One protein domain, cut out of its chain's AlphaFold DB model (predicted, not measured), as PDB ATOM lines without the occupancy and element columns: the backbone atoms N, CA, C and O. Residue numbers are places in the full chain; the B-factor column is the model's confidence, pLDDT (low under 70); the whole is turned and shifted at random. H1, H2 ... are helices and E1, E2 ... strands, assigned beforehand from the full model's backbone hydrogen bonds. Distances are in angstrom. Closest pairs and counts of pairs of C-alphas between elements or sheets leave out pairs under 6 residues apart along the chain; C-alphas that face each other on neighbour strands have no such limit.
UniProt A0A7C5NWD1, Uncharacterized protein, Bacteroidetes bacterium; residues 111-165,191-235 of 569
ATOM      1  N   MET A 111     -19.017 -91.222  51.563       88.19
ATOM      2  CA  MET A 111     -19.491 -90.670  52.836       88.19
ATOM      3  C   MET A 111     -20.951 -91.072  53.052       88.19
ATOM      4  O   MET A 111     -21.268 -91.704  54.048       88.19
ATOM      5  N   VAL A 112     -21.816 -90.765  52.078       88.56
ATOM      6  CA  VAL A 112     -23.242 -91.119  52.075       88.56
ATOM      7  C   VAL A 112     -23.540 -91.936  50.826       88.56
ATOM      8  O   VAL A 112     -23.211 -91.507  49.716       88.56
ATOM      9  N   TYR A 113     -24.229 -93.058  50.990       90.94
ATOM     10  CA  TYR A 113     -24.868 -93.783  49.902       90.94
ATOM     11  C   TYR A 113     -26.345 -93.999  50.209       90.94
ATOM     12  O   TYR A 113     -26.697 -94.432  51.303       90.94
ATOM     13  N   VAL A 114     -27.197 -93.703  49.232       87.38
ATOM     14  CA  VAL A 114     -28.643 -93.915  49.310       87.38
ATOM     15  C   VAL A 114     -29.099 -94.655  48.067       87.38
ATOM     16  O   VAL A 114     -28.766 -94.258  46.950       87.38
ATOM     17  N   GLU A 115     -29.923 -95.672  48.260       89.38
ATOM     18  CA  GLU A 115     -30.638 -96.385  47.215       89.38
ATOM     19  C   GLU A 115     -32.118 -96.478  47.578       89.38
ATOM     20  O   GLU A 115     -32.473 -96.872  48.685       89.38
ATOM     21  N   LEU A 116     -32.981 -96.093  46.640       84.12
ATOM     22  CA  LEU A 116     -34.431 -96.182  46.775       84.12
ATOM     23  C   LEU A 116     -35.010 -96.846  45.530       84.12
ATOM     24  O   LEU A 116     -34.743 -96.416  44.402       84.12
ATOM     25  N   VAL A 117     -35.843 -97.856  45.739       83.56
ATOM     26  CA  VAL A 117     -36.520 -98.641  44.710       83.56
ATOM     27  C   VAL A 117     -38.023 -98.565  44.959       83.56
ATOM     28  O   VAL A 117     -38.513 -98.933  46.020       83.56
ATOM     29  N   LEU A 118     -38.752 -98.058  43.970       78.12
ATOM     30  CA  LEU A 118     -40.163 -97.687  44.049       78.12
ATOM     31  C   LEU A 118     -40.964 -98.371  42.930       78.12
ATOM     32  O   LEU A 118     -40.467 -98.529  41.808       78.12
ATOM     33  N   GLY A 119     -42.238 -98.668  43.199       76.94
ATOM     34  CA  GLY A 119     -43.185 -99.196  42.212       76.94
ATOM     35  C   GLY A 119     -42.780-100.568  41.671       76.94
ATOM     36  O   GLY A 119     -42.708-100.758  40.459       76.94
ATOM     37  N   SER A 120     -42.430-101.493  42.561       78.31
ATOM     38  CA  SER A 120     -41.907-102.833  42.285       78.31
ATOM     39  C   SER A 120     -40.699-102.827  41.344       78.31
ATOM     40  O   SER A 120     -40.607-103.609  40.396       78.31
ATOM     41  N   GLY A 121     -39.773-101.893  41.580       74.75
ATOM     42  CA  GLY A 121     -38.563-101.726  40.772       74.75
ATOM     43  C   GLY A 121     -38.716-100.812  39.562       74.75
ATOM     44  O   GLY A 121     -37.717-100.489  38.915       74.75
ATOM     45  N   PHE A 122     -39.926-100.341  39.256       79.94
ATOM     46  CA  PHE A 122     -40.165 -99.496  38.091       79.94
ATOM     47  C   PHE A 122     -39.414 -98.163  38.150       79.94
ATOM     48  O   PHE A 122     -39.054 -97.621  37.106       79.94
ATOM     49  N   LEU A 123     -39.140 -97.639  39.344       83.31
ATOM     50  CA  LEU A 123     -38.354 -96.430  39.562       83.31
ATOM     51  C   LEU A 123     -37.213 -96.729  40.536       83.31
ATOM     52  O   LEU A 123     -37.441 -97.257  41.615       83.31
ATOM     53  N   GLN A 124     -35.989 -96.339  40.182       87.25
ATOM     54  CA  GLN A 124     -34.831 -96.454  41.074       87.25
ATOM     55  C   GLN A 124     -34.136 -95.100  41.210       87.25
ATOM     56  O   GLN A 124     -34.060 -94.318  40.247       87.25
ATOM     57  N   ARG A 125     -33.653 -94.792  42.408       88.31
ATOM     58  CA  ARG A 125     -32.920 -93.570  42.740       88.31
ATOM     59  C   ARG A 125     -31.671 -93.950  43.510       88.31
ATOM     60  O   ARG A 125     -31.750 -94.727  44.449       88.31
ATOM     61  N   TYR A 126     -30.555 -93.351  43.127       90.56
ATOM     62  CA  TYR A 126     -29.281 -93.552  43.794       90.56
ATOM     63  C   TYR A 126     -28.637 -92.206  44.103       90.56
ATOM     64  O   TYR A 126     -28.592 -91.330  43.232       90.56
ATOM     65  N   GLY A 127     -28.134 -92.049  45.319       91.44
ATOM     66  CA  GLY A 127     -27.412 -90.874  45.788       91.44
ATOM     67  C   GLY A 127     -26.040 -91.259  46.323       91.44
ATOM     68  O   GLY A 127     -25.923 -92.213  47.084       91.44
ATOM     69  N   TRP A 128     -25.017 -90.497  45.942       93.12
ATOM     70  CA  TRP A 128     -23.670 -90.599  46.497       93.12
ATOM     71  C   TRP A 128     -23.189 -89.222  46.934       93.12
ATOM     72  O   TRP A 128     -23.274 -88.259  46.164       93.12
ATOM     73  N   VAL A 129     -22.617 -89.159  48.129       92.62
ATOM     74  CA  VAL A 129     -21.731 -88.081  48.572       92.62
ATOM     75  C   VAL A 129     -20.405 -88.732  48.921       92.62
ATOM     76  O   VAL A 129     -20.388 -89.677  49.706       92.62
ATOM     77  N   ASN A 130     -19.307 -88.245  48.351       93.38
ATOM     78  CA  ASN A 130     -17.983 -88.834  48.546       93.38
ATOM     79  C   ASN A 130     -17.022 -87.828  49.166       93.38
ATOM     80  O   ASN A 130     -17.094 -86.629  48.879       93.38
ATOM     81  N   TYR A 131     -16.070 -88.356  49.928       91.94
ATOM     82  CA  TYR A 131     -14.905 -87.625  50.399       91.94
ATOM     83  C   TYR A 131     -14.054 -87.130  49.238       91.94
ATOM     84  O   TYR A 131     -13.997 -87.730  48.157       91.94
ATOM     85  N   THR A 132     -13.336 -86.039  49.470       92.44
ATOM     86  CA  THR A 132     -12.397 -85.524  48.476       92.44
ATOM     87  C   THR A 132     -11.118 -86.358  48.396       92.44
ATOM     88  O   THR A 132     -10.719 -87.011  49.360       92.44
ATOM     89  N   SER A 133     -10.468 -86.352  47.228       92.12
ATOM     90  CA  SER A 133      -9.138 -86.941  47.043       92.12
ATOM     91  C   SER A 133      -8.045 -85.989  47.538       92.12
ATOM     92  O   SER A 133      -8.272 -84.784  47.651       92.12
ATOM     93  N   ASN A 134      -6.838 -86.508  47.779       92.12
ATOM     94  CA  ASN A 134      -5.668 -85.696  48.142       92.12
ATOM     95  C   ASN A 134      -5.095 -84.872  46.971       92.12
ATOM     96  O   ASN A 134      -4.336 -83.930  47.190       92.12
ATOM     97  N   SER A 135      -5.460 -85.193  45.732       93.56
ATOM     98  CA  SER A 135      -5.092 -84.430  44.539       93.56
ATOM     99  C   SER A 135      -6.028 -84.758  43.371       93.56
ATOM    100  O   SER A 135      -6.708 -85.788  43.368       93.56
ATOM    101  N   GLY A 136      -6.068 -83.879  42.370       93.94
ATOM    102  CA  GLY A 136      -6.823 -84.098  41.137       93.94
ATOM    103  C   GLY A 136      -8.334 -83.917  41.300       93.94
ATOM    104  O   GLY A 136      -8.800 -83.323  42.270       93.94
ATOM    105  N   SER A 137      -9.093 -84.388  40.312       94.62
ATOM    106  CA  SER A 137     -10.556 -84.283  40.278       94.62
ATOM    107  C   SER A 137     -11.209 -85.507  40.909       94.62
ATOM    108  O   SER A 137     -10.924 -86.631  40.501       94.62
ATOM    109  N   GLN A 138     -12.119 -85.290  41.858       94.81
ATOM    110  CA  GLN A 138     -12.890 -86.340  42.520       94.81
ATOM    111  C   GLN A 138     -14.391 -86.108  42.348       94.81
ATOM    112  O   GLN A 138     -14.880 -84.985  42.504       94.81
ATOM    113  N   LEU A 139     -15.137 -87.177  42.050       96.00
ATOM    114  CA  LEU A 139     -16.601 -87.164  42.089       96.00
ATOM    115  C   LEU A 139     -17.037 -87.057  43.550       96.00
ATOM    116  O   LEU A 139     -16.846 -88.005  44.299       96.00
ATOM    117  N   VAL A 140     -17.626 -85.927  43.937       94.88
ATOM    118  CA  VAL A 140     -18.022 -85.636  45.331       94.88
ATOM    119  C   VAL A 140     -19.527 -85.711  45.557       94.88
ATOM    120  O   VAL A 140     -19.971 -85.828  46.692       94.88
ATOM    121  N   PHE A 141     -20.318 -85.629  44.487       95.31
ATOM    122  CA  PHE A 141     -21.765 -85.798  44.546       95.31
ATOM    123  C   PHE A 141     -22.286 -86.414  43.249       95.31
ATOM    124  O   PHE A 141     -21.921 -85.967  42.154       95.31
ATOM    125  N   ARG A 142     -23.173 -87.402  43.370       95.56
ATOM    126  CA  ARG A 142     -23.917 -87.972  42.248       95.56
ATOM    127  C   ARG A 142     -25.355 -88.260  42.650       95.56
ATOM    128  O   ARG A 142     -25.597 -88.809  43.717       95.56
ATOM    129  N   TYR A 143     -26.287 -87.962  41.755       94.25
ATOM    130  CA  TYR A 143     -27.670 -88.399  41.873       94.25
ATOM    131  C   TYR A 143     -28.152 -88.988  40.548       94.25
ATOM    132  O   TYR A 143     -28.171 -88.308  39.518       94.25
ATOM    133  N   LEU A 144     -28.511 -90.269  40.582       94.00
ATOM    134  CA  LEU A 144     -28.891 -91.071  39.423       94.00
ATOM    135  C   LEU A 144     -30.348 -91.509  39.558       94.00
ATOM    136  O   LEU A 144     -30.747 -92.105  40.556       94.00
ATOM    137  N   LYS A 145     -31.138 -91.255  38.515       91.25
ATOM    138  CA  LYS A 145     -32.518 -91.721  38.388       91.25
ATOM    139  C   LYS A 145     -32.592 -92.738  37.265       91.25
ATOM    140  O   LYS A 145     -32.213 -92.434  36.133       91.25
ATOM    141  N   LYS A 146     -33.141 -93.908  37.562       92.00
ATOM    142  CA  LYS A 146     -33.482 -94.925  36.570       92.00
ATOM    143  C   LYS A 146     -34.975 -95.240  36.598       92.00
ATOM    144  O   LYS A 146     -35.670 -94.952  37.579       92.00
ATOM    145  N   ASN A 147     -35.483 -95.795  35.507       89.25
ATOM    146  CA  ASN A 147     -36.797 -96.427  35.438       89.25
ATOM    147  C   ASN A 147     -36.738 -97.773  34.718       89.25
ATOM    148  O   ASN A 147     -35.678 -98.200  34.257       89.25
ATOM    149  N   TRP A 148     -37.905 -98.412  34.629       83.75
ATOM    150  CA  TRP A 148     -38.127 -99.625  33.859       83.75
ATOM    151  C   TRP A 148     -37.227-100.759  34.385       83.75
ATOM    152  O   TRP A 148     -36.390-101.294  33.666       83.75
ATOM    153  N   TRP A 149     -37.333-101.052  35.692       79.75
ATOM    154  CA  TRP A 149     -36.506-102.044  36.411       79.75
ATOM    155  C   TRP A 149     -34.996-101.776  36.365       79.75
ATOM    156  O   TRP A 149     -34.179-102.687  36.446       79.75
ATOM    157  N   GLY A 150     -34.611-100.503  36.242       80.94
ATOM    158  CA  GLY A 150     -33.209-100.085  36.212       80.94
ATOM    159  C   GLY A 150     -32.547-100.165  34.834       80.94
ATOM    160  O   GLY A 150     -31.357 -99.843  34.722       80.94
ATOM    161  N   ALA A 151     -33.299-100.549  33.796       85.69
ATOM    162  CA  ALA A 151     -32.804-100.655  32.426       85.69
ATOM    163  C   ALA A 151     -32.505 -99.282  31.807       85.69
ATOM    164  O   ALA A 151     -31.512 -99.118  31.102       85.69
ATOM    165  N   ASN A 152     -33.322 -98.273  32.119       92.19
ATOM    166  CA  ASN A 152     -33.240 -96.963  31.483       92.19
ATOM    167  C   ASN A 152     -32.756 -95.895  32.465       92.19
ATOM    168  O   ASN A 152     -33.315 -95.717  33.549       92.19
ATOM    169  N   THR A 153     -31.718 -95.149  32.076       94.50
ATOM    170  CA  THR A 153     -31.242 -93.985  32.837       94.50
ATOM    171  C   THR A 153     -32.049 -92.756  32.436       94.50
ATOM    172  O   THR A 153     -31.941 -92.289  31.309       94.50
ATOM    173  N   GLN A 154     -32.835 -92.217  33.369       91.50
ATOM    174  CA  GLN A 154     -33.579 -90.975  33.154       91.50
ATOM    175  C   GLN A 154     -32.689 -89.742  33.321       91.50
ATOM    176  O   GLN A 154     -32.770 -88.801  32.540       91.50
ATOM    177  N   SER A 155     -31.854 -89.722  34.362       94.44
ATOM    178  CA  SER A 155     -30.948 -88.602  34.626       94.44
ATOM    179  C   SER A 155     -29.761 -89.045  35.465       94.44
ATOM    180  O   SER A 155     -29.953 -89.770  36.439       94.44
ATOM    181  N   ASP A 156     -28.568 -88.542  35.160       95.94
ATOM    182  CA  ASP A 156     -27.348 -88.774  35.939       95.94
ATOM    183  C   ASP A 156     -26.658 -87.432  36.210       95.94
ATOM    184  O   ASP A 156     -25.947 -86.893  35.362       95.94
ATOM    185  N   THR A 157     -26.914 -86.846  37.379       96.38
ATOM    186  CA  THR A 157     -26.263 -85.597  37.785       96.38
ATOM    187  C   THR A 157     -24.984 -85.920  38.534       96.38
ATOM    188  O   THR A 157     -25.035 -86.559  39.578       96.38
ATOM    189  N   LYS A 158     -23.842 -85.422  38.050       96.88
ATOM    190  CA  LYS A 158     -22.528 -85.575  38.692       96.88
ATOM    191  C   LYS A 158     -21.918 -84.218  39.002       96.88
ATOM    192  O   LYS A 158     -22.021 -83.286  38.201       96.88
ATOM    193  N   LYS A 159     -21.258 -84.102  40.151       95.38
ATOM    194  CA  LYS A 159     -20.469 -82.929  40.524       95.38
ATOM    195  C   LYS A 159     -19.104 -83.358  41.042       95.38
ATOM    196  O   LYS A 159     -18.992 -84.242  41.888       95.38
ATOM    197  N   TYR A 160     -18.082 -82.657  40.568       94.69
ATOM    198  CA  TYR A 160     -16.684 -82.928  40.882       94.69
ATOM    199  C   TYR A 160     -16.086 -81.806  41.730       94.69
ATOM    200  O   TYR A 160     -16.590 -80.677  41.711       94.69
ATOM    201  N   ARG A 161     -15.032 -82.109  42.487       93.50
ATOM    202  CA  ARG A 161     -14.147 -81.136  43.145       93.50
ATOM    203  C   ARG A 161     -12.717 -81.429  42.710       93.50
ATOM    204  O   ARG A 161     -12.306 -82.581  42.772       93.50
ATOM    205  N   ASN A 162     -11.972 -80.391  42.343       94.06
ATOM    206  CA  ASN A 162     -10.525 -80.494  42.208       94.06
ATOM    207  C   ASN A 162      -9.854 -80.219  43.555       94.06
ATOM    208  O   ASN A 162     -10.194 -79.240  44.222       94.06
ATOM    209  N   THR A 163      -8.882 -81.046  43.919       94.12
ATOM    210  CA  THR A 163      -8.009 -80.854  45.075       94.12
ATOM    211  C   THR A 163      -6.584 -80.600  44.595       94.12
ATOM    212  O   THR A 163      -6.066 -81.325  43.746       94.12
ATOM    213  N   SER A 164      -5.925 -79.579  45.136       92.62
ATOM    214  CA  SER A 164      -4.501 -79.358  44.873       92.62
ATOM    215  C   SER A 164      -3.654 -80.261  45.772       92.62
ATOM    216  O   SER A 164      -3.908 -80.364  46.973       92.62
ATOM    217  N   SER A 165      -2.613 -80.870  45.199       91.94
ATOM    218  CA  SER A 165      -1.644 -81.713  45.918       91.94
ATOM    219  C   SER A 165      -0.905 -80.974  47.041       91.94
ATOM    220  O   SER A 165      -0.398 -81.610  47.967       91.94
ATOM    221  N   SER A 191     -27.357 -99.139  64.184       89.19
ATOM    222  CA  SER A 191     -26.171 -98.663  63.460       89.19
ATOM    223  C   SER A 191     -26.328 -98.830  61.953       89.19
ATOM    224  O   SER A 191     -26.930 -99.810  61.501       89.19
ATOM    225  N   PHE A 192     -25.719 -97.942  61.167       86.19
ATOM    226  CA  PHE A 192     -25.681 -98.087  59.711       86.19
ATOM    227  C   PHE A 192     -25.015 -99.413  59.280       86.19
ATOM    228  O   PHE A 192     -24.095 -99.896  59.946       86.19
ATOM    229  N   PRO A 193     -25.413 -99.990  58.128       90.44
ATOM    230  CA  PRO A 193     -26.406 -99.473  57.186       90.44
ATOM    231  C   PRO A 193     -27.853 -99.756  57.608       90.44
ATOM    232  O   PRO A 193     -28.158-100.809  58.166       90.44
ATOM    233  N   TYR A 194     -28.758 -98.849  57.242       85.69
ATOM    234  CA  TYR A 194     -30.197 -99.044  57.402       85.69
ATOM    235  C   TYR A 194     -30.829 -99.538  56.110       85.69
ATOM    236  O   TYR A 194     -30.481 -99.075  55.019       85.69
ATOM    237  N   PHE A 195     -31.791-100.448  56.234       86.25
ATOM    238  CA  PHE A 195     -32.594-100.925  55.122       86.25
ATOM    239  C   PHE A 195     -34.073-101.052  55.488       86.25
ATOM    240  O   PHE A 195     -34.442-101.306  56.635       86.25
ATOM    241  N   TYR A 196     -34.906-100.924  54.463       81.81
ATOM    242  CA  TYR A 196     -36.328-101.233  54.470       81.81
ATOM    243  C   TYR A 196     -36.645-102.009  53.195       81.81
ATOM    244  O   TYR A 196     -36.244-101.593  52.114       81.81
ATOM    245  N   MET A 197     -37.346-103.131  53.293       81.75
ATOM    246  CA  MET A 197     -37.722-103.974  52.163       81.75
ATOM    247  C   MET A 197     -39.103-104.570  52.400       81.75
ATOM    248  O   MET A 197     -39.244-105.480  53.212       81.75
ATOM    249  N   ASN A 198     -40.119-104.083  51.683       75.81
ATOM    250  CA  ASN A 198     -41.489-104.611  51.754       75.81
ATOM    251  C   ASN A 198     -42.000-104.838  53.197       75.81
ATOM    252  O   ASN A 198     -42.577-105.880  53.501       75.81
ATOM    253  N   GLY A 199     -41.747-103.883  54.100       74.25
ATOM    254  CA  GLY A 199     -42.144-103.956  55.515       74.25
ATOM    255  C   GLY A 199     -41.127-104.617  56.453       74.25
ATOM    256  O   GLY A 199     -41.287-104.530  57.665       74.25
ATOM    257  N   ILE A 200     -40.064-105.237  55.935       80.56
ATOM    258  CA  ILE A 200     -38.943-105.763  56.729       80.56
ATOM    259  C   ILE A 200     -37.864-104.682  56.829       80.56
ATOM    260  O   ILE A 200     -37.361-104.229  55.805       80.56
ATOM    261  N   HIS A 201     -37.469-104.283  58.036       86.00
ATOM    262  CA  HIS A 201     -36.443-103.255  58.247       86.00
ATOM    263  C   HIS A 201     -35.579-103.538  59.477       86.00
ATOM    264  O   HIS A 201     -35.973-104.297  60.361       86.00
ATOM    265  N   ASN A 202     -34.412-102.897  59.542       86.75
ATOM    266  CA  ASN A 202     -33.531-102.899  60.717       86.75
ATOM    267  C   ASN A 202     -33.480-101.544  61.442       86.75
ATOM    268  O   ASN A 202     -32.552-101.317  62.209       86.75
ATOM    269  N   ILE A 203     -34.443-100.654  61.180       82.25
ATOM    270  CA  ILE A 203     -34.572 -99.334  61.819       82.25
ATOM    271  C   ILE A 203     -35.454 -99.480  63.077       82.25
ATOM    272  O   ILE A 203     -36.669 -99.608  62.917       82.25
ATOM    273  N   PRO A 204     -34.898 -99.509  64.302       83.12
ATOM    274  CA  PRO A 204     -35.645 -99.783  65.531       83.12
ATOM    275  C   PRO A 204     -36.717 -98.737  65.848       83.12
ATOM    276  O   PRO A 204     -37.858 -99.110  66.109       83.12
ATOM    277  N   ASN A 205     -36.394 -97.445  65.744       77.88
ATOM    278  CA  ASN A 205     -37.300 -96.358  66.137       77.88
ATOM    279  C   ASN A 205     -38.172 -95.859  64.973       77.88
ATOM    280  O   ASN A 205     -38.747 -94.775  65.038       77.88
ATOM    281  N   LEU A 206     -38.291 -96.634  63.884       75.81
ATOM    282  CA  LEU A 206     -38.998 -96.204  62.672       75.81
ATOM    283  C   LEU A 206     -40.447 -95.781  62.953       75.81
ATOM    284  O   LEU A 206     -40.899 -94.770  62.426       75.81
ATOM    285  N   ASN A 207     -41.157 -96.534  63.797       72.12
ATOM    286  CA  ASN A 207     -42.560 -96.260  64.119       72.12
ATOM    287  C   ASN A 207     -42.726 -94.965  64.932       72.12
ATOM    288  O   ASN A 207     -43.635 -94.190  64.656       72.12
ATOM    289  N   GLU A 208     -41.825 -94.699  65.881       71.88
ATOM    290  CA  GLU A 208     -41.851 -93.486  66.714       71.88
ATOM    291  C   GLU A 208     -41.568 -92.233  65.871       71.88
ATOM    292  O   GLU A 208     -42.266 -91.224  65.975       71.88
ATOM    293  N   LEU A 209     -40.613 -92.330  64.942       66.00
ATOM    294  CA  LEU A 209     -40.261 -91.256  64.009       66.00
ATOM    295  C   LEU A 209     -41.366 -90.948  62.988       66.00
ATOM    296  O   LEU A 209     -41.484 -89.816  62.514       66.00
ATOM    297  N   MET A 210     -42.177 -91.944  62.616       63.41
ATOM    298  CA  MET A 210     -43.329 -91.737  61.734       63.41
ATOM    299  C   MET A 210     -44.451 -90.943  62.418       63.41
ATOM    300  O   MET A 210     -45.173 -90.213  61.731       63.41
ATOM    301  N   ASP A 211     -44.553 -91.005  63.746       64.69
ATOM    302  CA  ASP A 211     -45.572 -90.305  64.537       64.69
ATOM    303  C   ASP A 211     -45.122 -88.912  65.017       64.69
ATOM    304  O   ASP A 211     -45.969 -88.042  65.229       64.69
ATOM    305  N   ASP A 212     -43.815 -88.636  65.072       60.91
ATOM    306  CA  ASP A 212     -43.266 -87.333  65.474       60.91
ATOM    307  C   ASP A 212     -43.587 -86.212  64.455       60.91
ATOM    308  O   ASP A 212     -43.439 -86.370  63.237       60.91
ATOM    309  N   ALA A 213     -44.086 -85.069  64.930       54.66
ATOM    310  CA  ALA A 213     -44.446 -83.914  64.107       54.66
ATOM    311  C   ALA A 213     -43.272 -82.943  63.860       54.66
ATOM    312  O   ALA A 213     -43.342 -82.164  62.906       54.66
ATOM    313  N   ASP A 214     -42.199 -83.011  64.657       52.84
ATOM    314  CA  ASP A 214     -41.126 -82.006  64.684       52.84
ATOM    315  C   ASP A 214     -39.936 -82.331  63.758       52.84
ATOM    316  O   ASP A 214     -39.117 -81.463  63.455       52.84
ATOM    317  N   ILE A 215     -39.864 -83.543  63.198       52.25
ATOM    318  CA  ILE A 215     -38.749 -84.002  62.342       52.25
ATOM    319  C   ILE A 215     -39.083 -83.867  60.840       52.25
ATOM    320  O   ILE A 215     -38.798 -84.741  60.019       52.25
ATOM    321  N   GLY A 216     -39.736 -82.765  60.459       49.66
ATOM    322  CA  GLY A 216     -40.487 -82.611  59.202       49.66
ATOM    323  C   GLY A 216     -39.774 -82.994  57.891       49.66
ATOM    324  O   GLY A 216     -40.396 -83.608  57.019       49.66
ATOM    325  N   TRP A 217     -38.479 -82.693  57.727       52.72
ATOM    326  CA  TRP A 217     -37.735 -83.029  56.499       52.72
ATOM    327  C   TRP A 217     -37.302 -84.503  56.454       52.72
ATOM    328  O   TRP A 217     -37.350 -85.136  55.396       52.72
ATOM    329  N   PHE A 218     -36.927 -85.069  57.604       48.81
ATOM    330  CA  PHE A 218     -36.534 -86.469  57.724       48.81
ATOM    331  C   PHE A 218     -37.763 -87.377  57.691       48.81
ATOM    332  O   PHE A 218     -37.738 -88.417  57.050       48.81
ATOM    333  N   LYS A 219     -38.898 -86.927  58.234       51.88
ATOM    334  CA  LYS A 219     -40.206 -87.564  58.068       51.88
ATOM    335  C   LYS A 219     -40.686 -87.550  56.618       51.88
ATOM    336  O   LYS A 219     -41.222 -88.553  56.177       51.88
ATOM    337  N   GLN A 220     -40.451 -86.499  55.825       48.91
ATOM    338  CA  GLN A 220     -40.720 -86.538  54.371       48.91
ATOM    339  C   GLN A 220     -39.812 -87.527  53.625       48.91
ATOM    340  O   GLN A 220     -40.256 -88.178  52.680       48.91
ATOM    341  N   PHE A 221     -38.564 -87.677  54.067       52.38
ATOM    342  CA  PHE A 221     -37.635 -88.689  53.568       52.38
ATOM    343  C   PHE A 221     -38.035 -90.122  53.982       52.38
ATOM    344  O   PHE A 221     -38.056 -91.009  53.133       52.38
ATOM    345  N   LEU A 222     -38.438 -90.340  55.238       52.25
ATOM    346  CA  LEU A 222     -38.951 -91.611  55.764       52.25
ATOM    347  C   LEU A 222     -40.343 -91.949  55.202       52.25
ATOM    348  O   LEU A 222     -40.628 -93.101  54.917       52.25
ATOM    349  N   MET A 223     -41.209 -90.967  54.944       48.16
ATOM    350  CA  MET A 223     -42.481 -91.166  54.230       48.16
ATOM    351  C   MET A 223     -42.259 -91.490  52.751       48.16
ATOM    352  O   MET A 223     -43.074 -92.183  52.143       48.16
ATOM    353  N   ALA A 224     -41.141 -91.048  52.169       47.31
ATOM    354  CA  ALA A 224     -40.689 -91.553  50.880       47.31
ATOM    355  C   ALA A 224     -40.166 -93.002  50.960       47.31
ATOM    356  O   ALA A 224     -39.939 -93.576  49.902       47.31
ATOM    357  N   LEU A 225     -40.029 -93.606  52.157       47.59
ATOM    358  CA  LEU A 225     -39.761 -95.038  52.376       47.59
ATOM    359  C   LEU A 225     -41.029 -95.916  52.384       47.59
ATOM    360  O   LEU A 225     -40.965 -97.082  52.767       47.59
ATOM    361  N   ILE A 226     -42.159 -95.443  51.844       51.69
ATOM    362  CA  ILE A 226     -43.170 -96.344  51.252       51.69
ATOM    363  C   ILE A 226     -42.587 -96.882  49.921       51.69
ATOM    364  O   ILE A 226     -43.055 -96.577  48.825       51.69
ATOM    365  N   VAL A 227     -41.468 -97.601  50.029       58.72
ATOM    366  CA  VAL A 227     -40.628 -98.141  48.949       58.72
ATOM    367  C   VAL A 227     -40.671 -99.661  48.978       58.72
ATOM    368  O   VAL A 227     -40.858-100.256  50.036       58.72
ATOM    369  N   ASP A 228     -40.434-100.311  47.839       66.19
ATOM    370  CA  ASP A 228     -40.201-101.759  47.836       66.19
ATOM    371  C   ASP A 228     -38.831-102.082  48.457       66.19
ATOM    372  O   ASP A 228     -38.678-103.107  49.119       66.19
ATOM    373  N   LEU A 229     -37.842-101.190  48.267       76.38
ATOM    374  CA  LEU A 229     -36.530-101.237  48.916       76.38
ATOM    375  C   LEU A 229     -35.978 -99.826  49.170       76.38
ATOM    376  O   LEU A 229     -35.958 -98.986  48.272       76.38
ATOM    377  N   GLY A 230     -35.477 -99.582  50.376       81.88
ATOM    378  CA  GLY A 230     -34.657 -98.433  50.742       81.88
ATOM    379  C   GLY A 230     -33.388 -98.916  51.431       81.88
ATOM    380  O   GLY A 230     -33.456 -99.799  52.280       81.88
ATOM    381  N   TYR A 231     -32.237 -98.364  51.064       85.25
ATOM    382  CA  TYR A 231     -30.949 -98.653  51.686       85.25
ATOM    383  C   TYR A 231     -30.168 -97.357  51.862       85.25
ATOM    384  O   TYR A 231     -30.036 -96.566  50.927       85.25
ATOM    385  N   ILE A 232     -29.641 -97.139  53.062       86.00
ATOM    386  CA  ILE A 232     -28.830 -95.972  53.389       86.00
ATOM    387  C   ILE A 232     -27.599 -96.461  54.129       86.00
ATOM    388  O   ILE A 232     -27.695 -97.215  55.094       86.00
ATOM    389  N   ASN A 233     -26.437 -95.998  53.691       89.12
ATOM    390  CA  ASN A 233     -25.187 -96.247  54.379       89.12
ATOM    391  C   ASN A 233     -24.427 -94.939  54.569       89.12
ATOM    392  O   ASN A 233     -24.161 -94.221  53.601       89.12
ATOM    393  N   LEU A 234     -24.067 -94.666  55.818       86.50
ATOM    394  CA  LEU A 234     -23.194 -93.577  56.210       86.50
ATOM    395  C   LEU A 234     -21.958 -94.194  56.864       86.50
ATOM    396  O   LEU A 234     -22.047 -94.911  57.861       86.50
ATOM    397  N   THR A 235     -20.805 -93.983  56.248       80.19
ATOM    398  CA  THR A 235     -19.583 -94.733  56.564       80.19
ATOM    399  C   THR A 235     -18.835 -94.140  57.749       80.19
ATOM    400  O   THR A 235     -18.616 -94.849  58.728       80.19
TER     401      THR A 235
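Overview. This is residues 111 to 165 and 191 to 235 of the 569 residues of an uncharacterized protein of Bacteroidetes bacterium (UniProt A0A7C5NWD1). Picture a single antiparallel sheet of six strands, its long strands E3 and E4 bending at one edge and reaching past the others, with two short helices, H1 and H2, meeting at a steep angle off the sheet near its opposite edge. No helix covers either face, and residues 212 to 217, between and into these helices, stick out free. The printed part has 100 residues, with E1, E2, E3, E4, E5, H1, H2 and E6 in that order along the chain, and the sheet's order is E4, E3, E2, E1, E6, E5. The class is mixed, helices and strands; the whole is loose, with a radius of gyration of the C-alphas of 15.8 A and spans of 48 by 32 by 21 A.

Along the chain. Find C-alpha 111 at (-19.491, -90.670, 52.836); from there E1 runs through residues 111 to 118, 23.5 A long. E2 returns through residues 123 to 130, also 23.5 A. Next come E3, residues 136 to 147, and E4, residues 152 to 163, each 32.9 A; E4 ends at C-alpha 163, (-8.009, -80.854, 45.075). E3 bends by 51 degrees at residue 141, and E4 by 55 degrees at residue 155. After the cut look for E5, residues 194 to 197, 10.4 A; H1, residues 206 to 211, 9.0 A; H2, residues 216 to 223, 10.1 A; and E6, residues 229 to 234, 17.0 A, ending at (-23.194, -93.577, 56.210).

Arrangement. The sheet is twisted, with C-alphas up to 4.8 A off its best plane. E1 to E4 form a meander, each strand the antiparallel neighbour of the one before, and each step in it is a hairpin. Between E1 and E2 look at N 114 and O 127, 2.9 A apart and within hydrogen-bond range; between E2 and E3, at N 128 and O 142, 2.9 A; between E3 and the edge strand E4, at N 143 and O 157, 2.9 A. On the other side of E1 is E6, antiparallel at 176 degrees, with N 115 and O 231 at 2.8 A. The edge strand E5 is the antiparallel neighbour of E6, at 175 degrees, with N 196 and O 230 at 2.9 A. H1 and H2 touch, the closest C-alphas being those of Met 210 and Lys 219 at 6.4 A; they run opposite ways at a steep tilt of 53 degrees. Neither is on the sheet. In both helices every O i to N i+4 pair is within hydrogen-bond range.

Size, cuts and confidence. The C-alphas farthest apart are those of Ser 165 and Asp 211, 48.5 A. Residues 166 to 190 are not printed, and C-alphas 165 and 191 stand 34.6 A apart across this cut. Of the links that are printed whole, none is long. Mean pLDDT of the printed part is 81.0; residues 209 to 228 are under 70, and H2 has a mean of 51.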